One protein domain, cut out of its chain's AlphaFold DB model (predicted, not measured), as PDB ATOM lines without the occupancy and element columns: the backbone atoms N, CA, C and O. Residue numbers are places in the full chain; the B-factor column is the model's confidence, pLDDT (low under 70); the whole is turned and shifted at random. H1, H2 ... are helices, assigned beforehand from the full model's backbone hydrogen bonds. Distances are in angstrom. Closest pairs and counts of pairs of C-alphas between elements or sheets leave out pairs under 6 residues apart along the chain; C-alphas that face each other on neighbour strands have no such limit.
ATOM      1  N   ALA A   2     -11.050 -21.690 -33.695       83.06
ATOM      2  CA  ALA A   2     -10.227 -20.711 -34.415       83.06
ATOM      3  C   ALA A   2     -10.602 -20.547 -35.903       83.06
ATOM      4  O   ALA A   2     -11.043 -19.479 -36.306       83.06
ATOM      5  N   VAL A   3     -10.618 -21.641 -36.672       82.69
ATOM      6  CA  VAL A   3     -11.088 -21.620 -38.074       82.69
ATOM      7  C   VAL A   3     -12.552 -21.168 -38.192       82.69
ATOM      8  O   VAL A   3     -12.902 -20.403 -39.081       82.69
ATOM      9  N   LYS A   4     -13.424 -21.578 -37.256       80.62
ATOM     10  CA  LYS A   4     -14.831 -21.128 -37.233       80.62
ATOM     11  C   LYS A   4     -14.937 -19.618 -36.986       80.62
ATOM     12  O   LYS A   4     -15.804 -18.985 -37.571       80.62
ATOM     13  N   ARG A   5     -14.058 -19.049 -36.158       83.44
ATOM     14  CA  ARG A   5     -13.953 -17.616 -35.871       83.44
ATOM     15  C   ARG A   5     -13.471 -16.839 -37.091       83.44
ATOM     16  O   ARG A   5     -14.103 -15.847 -37.443       83.44
ATOM     17  N   GLU A   6     -12.436 -17.325 -37.774       84.44
ATOM     18  CA  GLU A   6     -11.963 -16.741 -39.039       84.44
ATOM     19  C   GLU A   6     -13.063 -16.740 -40.104       84.44
ATOM     20  O   GLU A   6     -13.322 -15.725 -40.743       84.44
ATOM     21  N   MET A   7     -13.791 -17.852 -40.219       87.00
ATOM     22  CA  MET A   7     -14.927 -17.992 -41.132       87.00
ATOM     23  C   MET A   7     -16.218 -17.333 -40.618       87.00
ATOM     24  O   MET A   7     -17.246 -17.412 -41.285       87.00
ATOM     25  N   LYS A   8     -16.203 -16.713 -39.425       86.56
ATOM     26  CA  LYS A   8     -17.377 -16.127 -38.742       86.56
ATOM     27  C   LYS A   8     -18.576 -17.088 -38.632       86.56
ATOM     28  O   LYS A   8     -19.725 -16.660 -38.541       86.56
ATOM     29  N   ALA A   9     -18.315 -18.390 -38.626       83.44
ATOM     30  CA  ALA A   9     -19.312 -19.442 -38.712       83.44
ATOM     31  C   ALA A   9     -19.958 -19.739 -37.351       83.44
ATOM     32  O   ALA A   9     -19.276 -19.794 -36.327       83.44
ATOM     33  N   GLY A  10     -21.270 -20.005 -37.361       77.19
ATOM     34  CA  GLY A  10     -21.995 -20.663 -36.265       77.19
ATOM     35  C   GLY A  10     -21.704 -20.103 -34.871       77.19
ATOM     36  O   GLY A  10     -21.153 -20.812 -34.035       77.19
ATOM     37  N   GLY A  11     -22.024 -18.830 -34.632       84.38
ATOM     38  CA  GLY A  11     -21.864 -18.194 -33.318       84.38
ATOM     39  C   GLY A  11     -20.438 -17.751 -32.959       84.38
ATOM     40  O   GLY A  11     -20.262 -17.141 -31.909       84.38
ATOM     41  N   TRP A  12     -19.440 -17.987 -33.817       87.50
ATOM     42  CA  TRP A  12     -18.049 -17.544 -33.616       87.50
ATOM     43  C   TRP A  12     -17.704 -16.223 -34.317       87.50
ATOM     44  O   TRP A  12     -16.536 -15.876 -34.421       87.50
ATOM     45  N   SER A  13     -18.681 -15.475 -34.834       87.00
ATOM     46  CA  SER A  13     -18.432 -14.091 -35.271       87.00
ATOM     47  C   SER A  13     -18.264 -13.158 -34.064       87.00
ATOM     48  O   SER A  13     -18.635 -13.527 -32.954       87.00
ATOM     49  N   ASP A  14     -17.794 -11.923 -34.269       84.44
ATOM     50  CA  ASP A  14     -17.671 -10.916 -33.196       84.44
ATOM     51  C   ASP A  14     -18.969 -10.691 -32.411       84.44
ATOM     52  O   ASP A  14     -18.950 -10.426 -31.213       84.44
ATOM     53  N   ARG A  15     -20.110 -10.818 -33.097       84.69
ATOM     54  CA  ARG A  15     -21.444 -10.653 -32.509       84.69
ATOM     55  C   ARG A  15     -22.073 -11.974 -32.063       84.69
ATOM     56  O   ARG A  15     -23.172 -11.945 -31.523       84.69
ATOM     57  N   GLY A  16     -21.419 -13.106 -32.307       88.81
ATOM     58  CA  GLY A  16     -21.960 -14.427 -32.030       88.81
ATOM     59  C   GLY A  16     -21.838 -14.824 -30.558       88.81
ATOM     60  O   GLY A  16     -20.833 -14.552 -29.905       88.81
ATOM     61  N   GLU A  17     -22.860 -15.508 -30.049       90.12
ATOM     62  CA  GLU A  17     -22.962 -15.863 -28.628       90.12
ATOM     63  C   GLU A  17     -21.860 -16.822 -28.155       90.12
ATOM     64  O   GLU A  17     -21.377 -16.701 -27.031       90.12
ATOM     65  N   GLN A  18     -21.364 -17.712 -29.025       89.56
ATOM     66  CA  GLN A  18     -20.252 -18.604 -28.671       89.56
ATOM     67  C   GLN A  18     -18.930 -17.848 -28.504       89.56
ATOM     68  O   GLN A  18     -18.117 -18.231 -27.661       89.56
ATOM     69  N   TRP A  19     -18.713 -16.785 -29.287       91.56
ATOM     70  CA  TRP A  19     -17.554 -15.907 -29.133       91.56
ATOM     71  C   TRP A  19     -17.686 -14.994 -27.915       91.56
ATOM     72  O   TRP A  19     -16.728 -14.849 -27.157       91.56
ATOM     73  N   LYS A  20     -18.867 -14.414 -27.674       90.94
ATOM     74  CA  LYS A  20     -19.106 -13.576 -26.487       90.94
ATOM     75  C   LYS A  20     -18.858 -14.345 -25.193       90.94
ATOM     76  O   LYS A  20     -18.145 -13.830 -24.335       90.94
ATOM     77  N   ALA A  21     -19.354 -15.579 -25.118       92.31
ATOM     78  CA  ALA A  21     -19.182 -16.490 -23.989       92.31
ATOM     79  C   ALA A  21     -17.778 -17.113 -23.874       92.31
ATOM     80  O   ALA A  21     -17.543 -17.936 -22.996       92.31
ATOM     81  N   ALA A  22     -16.838 -16.796 -24.772       93.62
ATOM     82  CA  ALA A  22     -15.461 -17.241 -24.600       93.62
ATOM     83  C   ALA A  22     -14.759 -16.389 -23.520       93.62
ATOM     84  O   ALA A  22     -14.776 -15.155 -23.624       93.62
ATOM     85  N   PRO A  23     -14.103 -17.008 -22.519       95.00
ATOM     86  CA  PRO A  23     -13.321 -16.272 -21.536       95.00
ATOM     87  C   PRO A  23     -12.111 -15.603 -22.198       95.00
ATOM     88  O   PRO A  23     -11.614 -16.049 -23.236       95.00
ATOM     89  N   GLU A  24     -11.607 -14.537 -21.577       94.38
ATOM     90  CA  GLU A  24     -10.538 -13.692 -22.128       94.38
ATOM     91  C   GLU A  24      -9.270 -14.489 -22.486       94.38
ATOM     92  O   GLU A  24      -8.659 -14.269 -23.532       94.38
ATOM     93  N   GLY A  25      -8.904 -15.471 -21.654       94.12
ATOM     94  CA  GLY A  25      -7.770 -16.359 -21.924       94.12
ATOM     95  C   GLY A  25      -7.943 -17.168 -23.213       94.12
ATOM     96  O   GLY A  25      -7.008 -17.282 -24.004       94.12
ATOM     97  N   LEU A  26      -9.153 -17.671 -23.477       94.62
ATOM     98  CA  LEU A  26      -9.456 -18.419 -24.698       94.62
ATOM     99  C   LEU A  26      -9.460 -17.513 -25.932       94.62
ATOM    100  O   LEU A  26      -8.943 -17.911 -26.977       94.62
ATOM    101  N   LYS A  27     -10.019 -16.303 -25.811       93.88
ATOM    102  CA  LYS A  27     -10.035 -15.305 -26.891       93.88
ATOM    103  C   LYS A  27      -8.615 -14.964 -27.331       93.88
ATOM    104  O   LYS A  27      -8.293 -15.141 -28.501       93.88
ATOM    105  N   LYS A  28      -7.734 -14.627 -26.384       94.31
ATOM    106  CA  LYS A  28      -6.315 -14.331 -26.654       94.31
ATOM    107  C   LYS A  28      -5.578 -15.486 -27.326       94.31
ATOM    108  O   LYS A  28      -4.783 -15.253 -28.231       94.31
ATOM    109  N   LEU A  29      -5.840 -16.727 -26.913       93.56
ATOM    110  CA  LEU A  29      -5.237 -17.903 -27.545       93.56
ATOM    111  C   LEU A  29      -5.701 -18.079 -28.995       93.56
ATOM    112  O   LEU A  29      -4.881 -18.348 -29.872       93.56
ATOM    113  N   ILE A  30      -7.001 -17.923 -29.251       92.38
ATOM    114  CA  ILE A  30      -7.570 -18.026 -30.599       92.38
ATOM    115  C   ILE A  30      -7.057 -16.890 -31.491       92.38
ATOM    116  O   ILE A  30      -6.636 -17.155 -32.615       92.38
ATOM    117  N   ASP A  31      -7.041 -15.657 -30.990       92.88
ATOM    118  CA  ASP A  31      -6.558 -14.498 -31.739       92.88
ATOM    119  C   ASP A  31      -5.054 -14.598 -32.012       92.88
ATOM    120  O   ASP A  31      -4.627 -14.369 -33.139       92.88
ATOM    121  N   GLY A  32      -4.252 -15.039 -31.037       93.00
ATOM    122  CA  GLY A  32      -2.821 -15.287 -31.231       93.00
ATOM    123  C   GLY A  32      -2.541 -16.389 -32.258       93.00
ATOM    124  O   GLY A  32      -1.643 -16.249 -33.086       93.00
ATOM    125  N   TYR A  33      -3.338 -17.462 -32.258       93.31
ATOM    126  CA  TYR A  33      -3.250 -18.512 -33.276       93.31
ATOM    127  C   TYR A  33      -3.640 -18.001 -34.674       93.31
ATOM    128  O   TYR A  33      -2.948 -18.298 -35.647       93.31
ATOM    129  N   ASN A  34      -4.712 -17.211 -34.784       89.81
ATOM    130  CA  ASN A  34      -5.175 -16.652 -36.058       89.81
ATOM    131  C   ASN A  34      -4.227 -15.564 -36.599       89.81
ATOM    132  O   ASN A  34      -4.048 -15.443 -37.808       89.81
ATOM    133  N   ALA A  35      -3.583 -14.789 -35.724       93.69
ATOM    134  CA  ALA A  35      -2.596 -13.783 -36.113       93.69
ATOM    135  C   ALA A  35      -1.271 -14.402 -36.594       93.69
ATOM    136  O   ALA A  35      -0.508 -13.753 -37.310       93.69
ATOM    137  N   ALA A  36      -0.984 -15.652 -36.218       94.12
ATOM    138  CA  ALA A  36       0.219 -16.341 -36.656       94.12
ATOM    139  C   ALA A  36       0.155 -16.709 -38.154       94.12
ATOM    140  O   ALA A  36      -0.906 -17.118 -38.648       94.12
ATOM    141  N   PRO A  37       1.294 -16.656 -38.877       94.50
ATOM    142  CA  PRO A  37       1.376 -17.135 -40.254       94.50
ATOM    143  C   PRO A  37       0.892 -18.582 -40.373       94.50
ATOM    144  O   PRO A  37       1.192 -19.407 -39.508       94.50
ATOM    145  N   ASN A  38       0.218 -18.925 -41.475       90.44
ATOM    146  CA  ASN A  38      -0.326 -20.274 -41.688       90.44
ATOM    147  C   ASN A  38       0.722 -21.387 -41.507       90.44
ATOM    148  O   ASN A  38       0.399 -22.443 -40.971       90.44
ATOM    149  N   ALA A  39       1.980 -21.131 -41.878       93.31
ATOM    150  CA  ALA A  39       3.091 -22.067 -41.702       93.31
ATOM    151  C   ALA A  39       3.509 -22.282 -40.230       93.31
ATOM    152  O   ALA A  39       4.039 -23.335 -39.894       93.31
ATOM    153  N   ALA A  40       3.262 -21.312 -39.344       92.56
ATOM    154  CA  ALA A  40       3.607 -21.382 -37.921       92.56
ATOM    155  C   ALA A  40       2.481 -21.974 -37.056       92.56
ATOM    156  O   ALA A  40       2.728 -22.483 -35.961       92.56
ATOM    157  N   ARG A  41       1.235 -21.938 -37.543       92.50
ATOM    158  CA  ARG A  41       0.056 -22.470 -36.845       92.50
ATOM    159  C   ARG A  41       0.202 -23.940 -36.407       92.50
ATOM    160  O   ARG A  41      -0.159 -24.225 -35.264       92.50
ATOM    161  N   PRO A  42       0.742 -24.870 -37.226       93.62
ATOM    162  CA  PRO A  42       0.970 -26.249 -36.793       93.62
ATOM    163  C   PRO A  42       1.905 -26.351 -35.583       93.62
ATOM    164  O   PRO A  42       1.565 -27.027 -34.617       93.62
ATOM    165  N   ALA A  43       3.016 -25.608 -35.582       94.19
ATOM    166  CA  ALA A  43       3.983 -25.617 -34.481       94.19
ATOM    167  C   ALA A  43       3.393 -25.048 -33.175       94.19
ATOM    168  O   ALA A  43       3.681 -25.534 -32.081       94.19
ATOM    169  N   ILE A  44       2.520 -24.039 -33.272       92.44
ATOM    170  CA  ILE A  44       1.793 -23.503 -32.111       92.44
ATOM    171  C   ILE A  44       0.867 -24.570 -31.514       92.44
ATOM    172  O   ILE A  44       0.846 -24.750 -30.296       92.44
ATOM    173  N   LEU A  45       0.123 -25.298 -32.355       92.44
ATOM    174  CA  LEU A  45      -0.744 -26.385 -31.893       92.44
ATOM    175  C   LEU A  45       0.066 -27.515 -31.262       92.44
ATOM    176  O   LEU A  45      -0.289 -27.987 -30.186       92.44
ATOM    177  N   GLU A  46       1.170 -27.913 -31.887       94.75
ATOM    178  CA  GLU A  46       2.060 -28.947 -31.365       94.75
ATOM    179  C   GLU A  46       2.601 -28.585 -29.978       94.75
ATOM    180  O   GLU A  46       2.570 -29.410 -29.063       94.75
ATOM    181  N   ARG A  47       3.003 -27.327 -29.766       92.06
ATOM    182  CA  ARG A  47       3.455 -26.840 -28.455       92.06
ATOM    183  C   ARG A  47       2.360 -26.894 -27.388       92.06
ATOM    184  O   ARG A  47       2.655 -27.151 -26.225       92.06
ATOM    185  N   ILE A  48       1.107 -26.638 -27.759       91.75
ATOM    186  CA  ILE A  48      -0.035 -26.738 -26.837       91.75
ATOM    187  C   ILE A  48      -0.332 -28.205 -26.508       91.75
ATOM    188  O   ILE A  48      -0.657 -28.523 -25.370       91.75
ATOM    189  N   LEU A  49      -0.237 -29.101 -27.493       91.81
ATOM    190  CA  LEU A  49      -0.578 -30.515 -27.330       91.81
ATOM    191  C   LEU A  49       0.494 -31.314 -26.579       91.81
ATOM    192  O   LEU A  49       0.140 -32.239 -25.838       91.81
ATOM    193  N   SER A  50       1.767 -30.961 -26.772       94.88
ATOM    194  CA  SER A  50       2.925 -31.615 -26.145       94.88
ATOM    195  C   SER A  50       3.148 -31.188 -24.690       94.88
ATOM    196  O   SER A  50       3.660 -31.971 -23.894       94.88
ATOM    197  N   ASP A  51       2.706 -29.991 -24.308       95.69
ATOM    198  CA  ASP A  51       2.768 -29.482 -22.939       95.69
ATOM    199  C   ASP A  51       1.477 -29.839 -22.182       95.69
ATOM    200  O   ASP A  51       0.415 -29.248 -22.392       95.69
ATOM    201  N   GLY A  52       1.559 -30.845 -21.304       94.25
ATOM    202  CA  GLY A  52       0.403 -31.372 -20.573       94.25
ATOM    203  C   GLY A  52      -0.325 -30.326 -19.726       94.25
ATOM    204  O   GLY A  52      -1.555 -30.340 -19.678       94.25
ATOM    205  N   GLN A  53       0.413 -29.389 -19.124       95.62
ATOM    206  CA  GLN A  53      -0.168 -28.313 -18.324       95.62
ATOM    207  C   GLN A  53      -0.902 -27.308 -19.215       95.62
ATOM    208  O   GLN A  53      -2.045 -26.951 -18.930       95.62
ATOM    209  N   ARG A  54      -0.290 -26.885 -20.330       93.75
ATOM    210  CA  ARG A  54      -0.967 -26.000 -21.294       93.75
ATOM    211  C   ARG A  54      -2.208 -26.649 -21.884       93.75
ATOM    212  O   ARG A  54      -3.229 -25.985 -22.044       93.75
ATOM    213  N   ARG A  55      -2.140 -27.940 -22.205       95.38
ATOM    214  CA  ARG A  55      -3.284 -28.682 -22.734       95.38
ATOM    215  C   ARG A  55      -4.455 -28.676 -21.758       95.38
ATOM    216  O   ARG A  55      -5.589 -28.485 -22.194       95.38
ATOM    217  N   GLU A  56      -4.192 -28.871 -20.469       96.44
ATOM    218  CA  GLU A  56      -5.245 -28.853 -19.454       96.44
ATOM    219  C   GLU A  56      -5.812 -27.444 -19.254       96.44
ATOM    220  O   GLU A  56      -7.025 -27.270 -19.304       96.44
ATOM    221  N   GLN A  57      -4.960 -26.417 -19.220       95.19
ATOM    222  CA  GLN A  57      -5.412 -25.023 -19.177       95.19
ATOM    223  C   GLN A  57      -6.350 -24.679 -20.348       95.19
ATOM    224  O   GLN A  57      -7.389 -24.044 -20.171       95.19
ATOM    225  N   VAL A  58      -6.016 -25.118 -21.567       94.44
ATOM    226  CA  VAL A  58      -6.891 -24.919 -22.732       94.44
ATOM    227  C   VAL A  58      -8.205 -25.685 -22.566       94.44
ATOM    228  O   VAL A  58      -9.260 -25.164 -22.923       94.44
ATOM    229  N   ARG A  59      -8.184 -26.903 -22.013       95.06
ATOM    230  CA  ARG A  59      -9.408 -27.678 -21.750       95.06
ATOM    231  C   ARG A  59     -10.325 -26.995 -20.743       95.06
ATOM    232  O   ARG A  59     -11.529 -26.950 -20.999       95.06
ATOM    233  N   GLU A  60      -9.777 -26.449 -19.665       96.88
ATOM    234  CA  GLU A  60     -10.526 -25.697 -18.655       96.88
ATOM    235  C   GLU A  60     -11.190 -24.463 -19.269       96.88
ATOM    236  O   GLU A  60     -12.403 -24.300 -19.157       96.88
ATOM    237  N   LEU A  61     -10.439 -23.670 -20.040       96.00
ATOM    238  CA  LEU A  61     -10.969 -22.502 -20.753       96.00
ATOM    239  C   LEU A  61     -12.106 -22.869 -21.724       96.00
ATOM    240  O   LEU A  61     -13.090 -22.140 -21.865       96.00
ATOM    241  N   LEU A  62     -11.998 -24.018 -22.396       93.81
ATOM    242  CA  LEU A  62     -13.059 -24.536 -23.258       93.81
ATOM    243  C   LEU A  62     -14.273 -25.038 -22.475       93.81
ATOM    244  O   LEU A  62     -15.398 -24.953 -22.972       93.81
ATOM    245  N   ALA A  63     -14.071 -25.609 -21.291       95.19
ATOM    246  CA  ALA A  63     -15.159 -26.020 -20.416       95.19
ATOM    247  C   ALA A  63     -15.907 -24.803 -19.868       95.19
ATOM    248  O   ALA A  63     -17.136 -24.779 -19.926       95.19
ATOM    249  N   GLU A  64     -15.176 -23.779 -19.433       95.62
ATOM    250  CA  GLU A  64     -15.725 -22.507 -18.981       95.62
ATOM    251  C   GLU A  64     -16.560 -21.843 -20.082       95.62
ATOM    252  O   GLU A  64     -17.721 -21.520 -19.846       95.62
ATOM    253  N   GLN A  65     -16.036 -21.752 -21.311       94.44
ATOM    254  CA  GLN A  65     -16.776 -21.202 -22.454       94.44
ATOM    255  C   GLN A  65     -18.122 -21.902 -22.678       94.44
ATOM    256  O   GLN A  65     -19.142 -21.251 -22.902       94.44
ATOM    257  N   ARG A  66     -18.148 -23.238 -22.583       91.69
ATOM    258  CA  ARG A  66     -19.389 -24.013 -22.732       91.69
ATOM    259  C   ARG A  66     -20.372 -23.740 -21.602       91.69
ATOM    260  O   ARG A  66     -21.574 -23.718 -21.856       91.69
ATOM    261  N   GLN A  67     -19.886 -23.571 -20.374       92.31
ATOM    262  CA  GLN A  67     -20.740 -23.247 -19.231       92.31
ATOM    263  C   GLN A  67     -21.315 -21.837 -19.353       92.31
ATOM    264  O   GLN A  67     -22.522 -21.676 -19.199       92.31
ATOM    265  N   GLN A  68     -20.492 -20.847 -19.707       92.31
ATOM    266  CA  GLN A  68     -20.940 -19.472 -19.946       92.31
ATOM    267  C   GLN A  68     -21.979 -19.416 -21.070       92.31
ATOM    268  O   GLN A  68     -23.040 -18.823 -20.906       92.31
ATOM    269  N   TYR A  69     -21.728 -20.109 -22.183       90.38
ATOM    270  CA  TYR A  69     -22.664 -20.164 -23.304       90.38
ATOM    271  C   TYR A  69     -24.016 -20.773 -22.894       90.38
ATOM    272  O   TYR A  69     -25.064 -20.196 -23.162       90.38
ATOM    273  N   ARG A  70     -24.005 -21.895 -22.159       88.19
ATOM    274  CA  ARG A  70     -25.234 -22.524 -21.640       88.19
ATOM    275  C   ARG A  70     -25.966 -21.661 -20.615       88.19
ATOM    276  O   ARG A  70     -27.191 -21.694 -20.571       88.19
ATOM    277  N   ALA A  71     -25.236 -20.948 -19.760       85.75
ATOM    278  CA  ALA A  71     -25.828 -20.039 -18.786       85.75
ATOM    279  C   ALA A  71     -26.535 -18.869 -19.484       85.75
ATOM    280  O   ALA A  71     -27.648 -18.520 -19.099       85.75
ATOM    281  N   ASN A  72     -25.931 -18.335 -20.548       79.75
ATOM    282  CA  ASN A  72     -26.520 -17.277 -21.361       79.75
ATOM    283  C   ASN A  72     -27.764 -17.765 -22.120       79.75
ATOM    284  O   ASN A  72     -28.783 -17.083 -22.092       79.75
ATOM    285  N   ASP A  73     -27.723 -18.965 -22.712       75.06
ATOM    286  CA  ASP A  73     -28.888 -19.565 -23.386       75.06
ATOM    287  C   ASP A  73     -30.055 -19.802 -22.405       75.06
ATOM    288  O   ASP A  73     -31.205 -19.524 -22.732       75.06
ATOM    289  N   ARG A  74     -29.779 -20.238 -21.165       61.28
ATOM    290  CA  ARG A  74     -30.807 -20.406 -20.114       61.28
ATOM    291  C   ARG A  74     -31.349 -19.086 -19.559       61.28
ATOM    292  O   ARG A  74     -32.431 -19.071 -18.981       61.28
ATOM    293  N   GLY A  75     -30.606 -17.990 -19.702       56.56
ATOM    294  CA  GLY A  75     -31.055 -16.650 -19.322       56.56
ATOM    295  C   GLY A  75     -32.090 -16.054 -20.280       56.56
ATOM    296  O   GLY A  75     -32.753 -15.093 -19.907       56.56
ATOM    297  N   MET A  76     -32.247 -16.627 -21.482       55.25
ATOM    298  CA  MET A  76     -33.198 -16.168 -22.505       55.25
ATOM    299  C   MET A  76     -34.580 -16.848 -22.441       55.25
ATOM    300  O   MET A  76     -35.451 -16.502 -23.231       55.25
TER     301      MET A  76
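This is residues 2 to 76 of the 78 residues of an uncharacterized protein of Pseudomonas sp. DP16D-R1 (UniProt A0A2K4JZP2). The long helix H5 and the shorter H4 meet at their ends as an L, and H3 slants between the two arms of that L, meeting H5 with residues 25 to 26 near its first end and H4 with residues 33 to 34 near its last. H1 packs on the later part of H3, and the short H2 lies near H5, far from the corner. The 75 printed residues hold five named helices, H1 to H5 in chain order, and no named strand; the class is all helix. The whole is only just compact, close to loose, with a radius of gyration of the C-alphas of 13.1 A, and spans 40 by 27 by 15 A.

Start at H1, residues 2 to 6, which touches residues 30 to 34 of H3, residues 24 to 35; their closest C-alphas, Ala 2 and Ile 30, are 5.4 A apart. Next look at H2, residues 17 to 20: it only just touches H5, residues 52 to 75, with 3 pairs of C-alphas within 8 A, the closest being Gln 18 and Tyr 69 at 6.1 A. H3 touches H5 at a steep tilt of 66 degrees, opposite ways, with C-alphas 26 and 61 closest at 5.9 A. H3 and H4, residues 41 to 50, form a helical hairpin at a steep tilt of 42 degrees; they only just touch, with 3 pairs within 8 A, the closest C-alphas being Tyr 33 and Arg 41 at 6.3 A. H4 and H5 touch only at the corner, and only just, with 3 pairs within 8 A; they are about perpendicular at 78 degrees, C-alphas 48 and 55 being closest at 5.6 A. H1 is apart from H4 and H5. Every O i to N i+4 pair is within hydrogen-bond range in H1, H3, H4 and H5; H2 is too short for one.

Find C-alpha 2 at (-10.227, -20.711, -34.415), where H1 begins. H3 covers 16.1 A and H4 14.4 A. From C-alpha 52 at (0.403, -31.372, -20.573), H5 runs 34.8 A to C-alpha 75 at (-31.055, -16.650, -19.322).

The C-alphas farthest apart, Ala 39 and Met 76, are 41.5 A apart. The printed part has no cut, and no link is long. Look for low model confidence, pLDDT under 70, at residues 74 to 76.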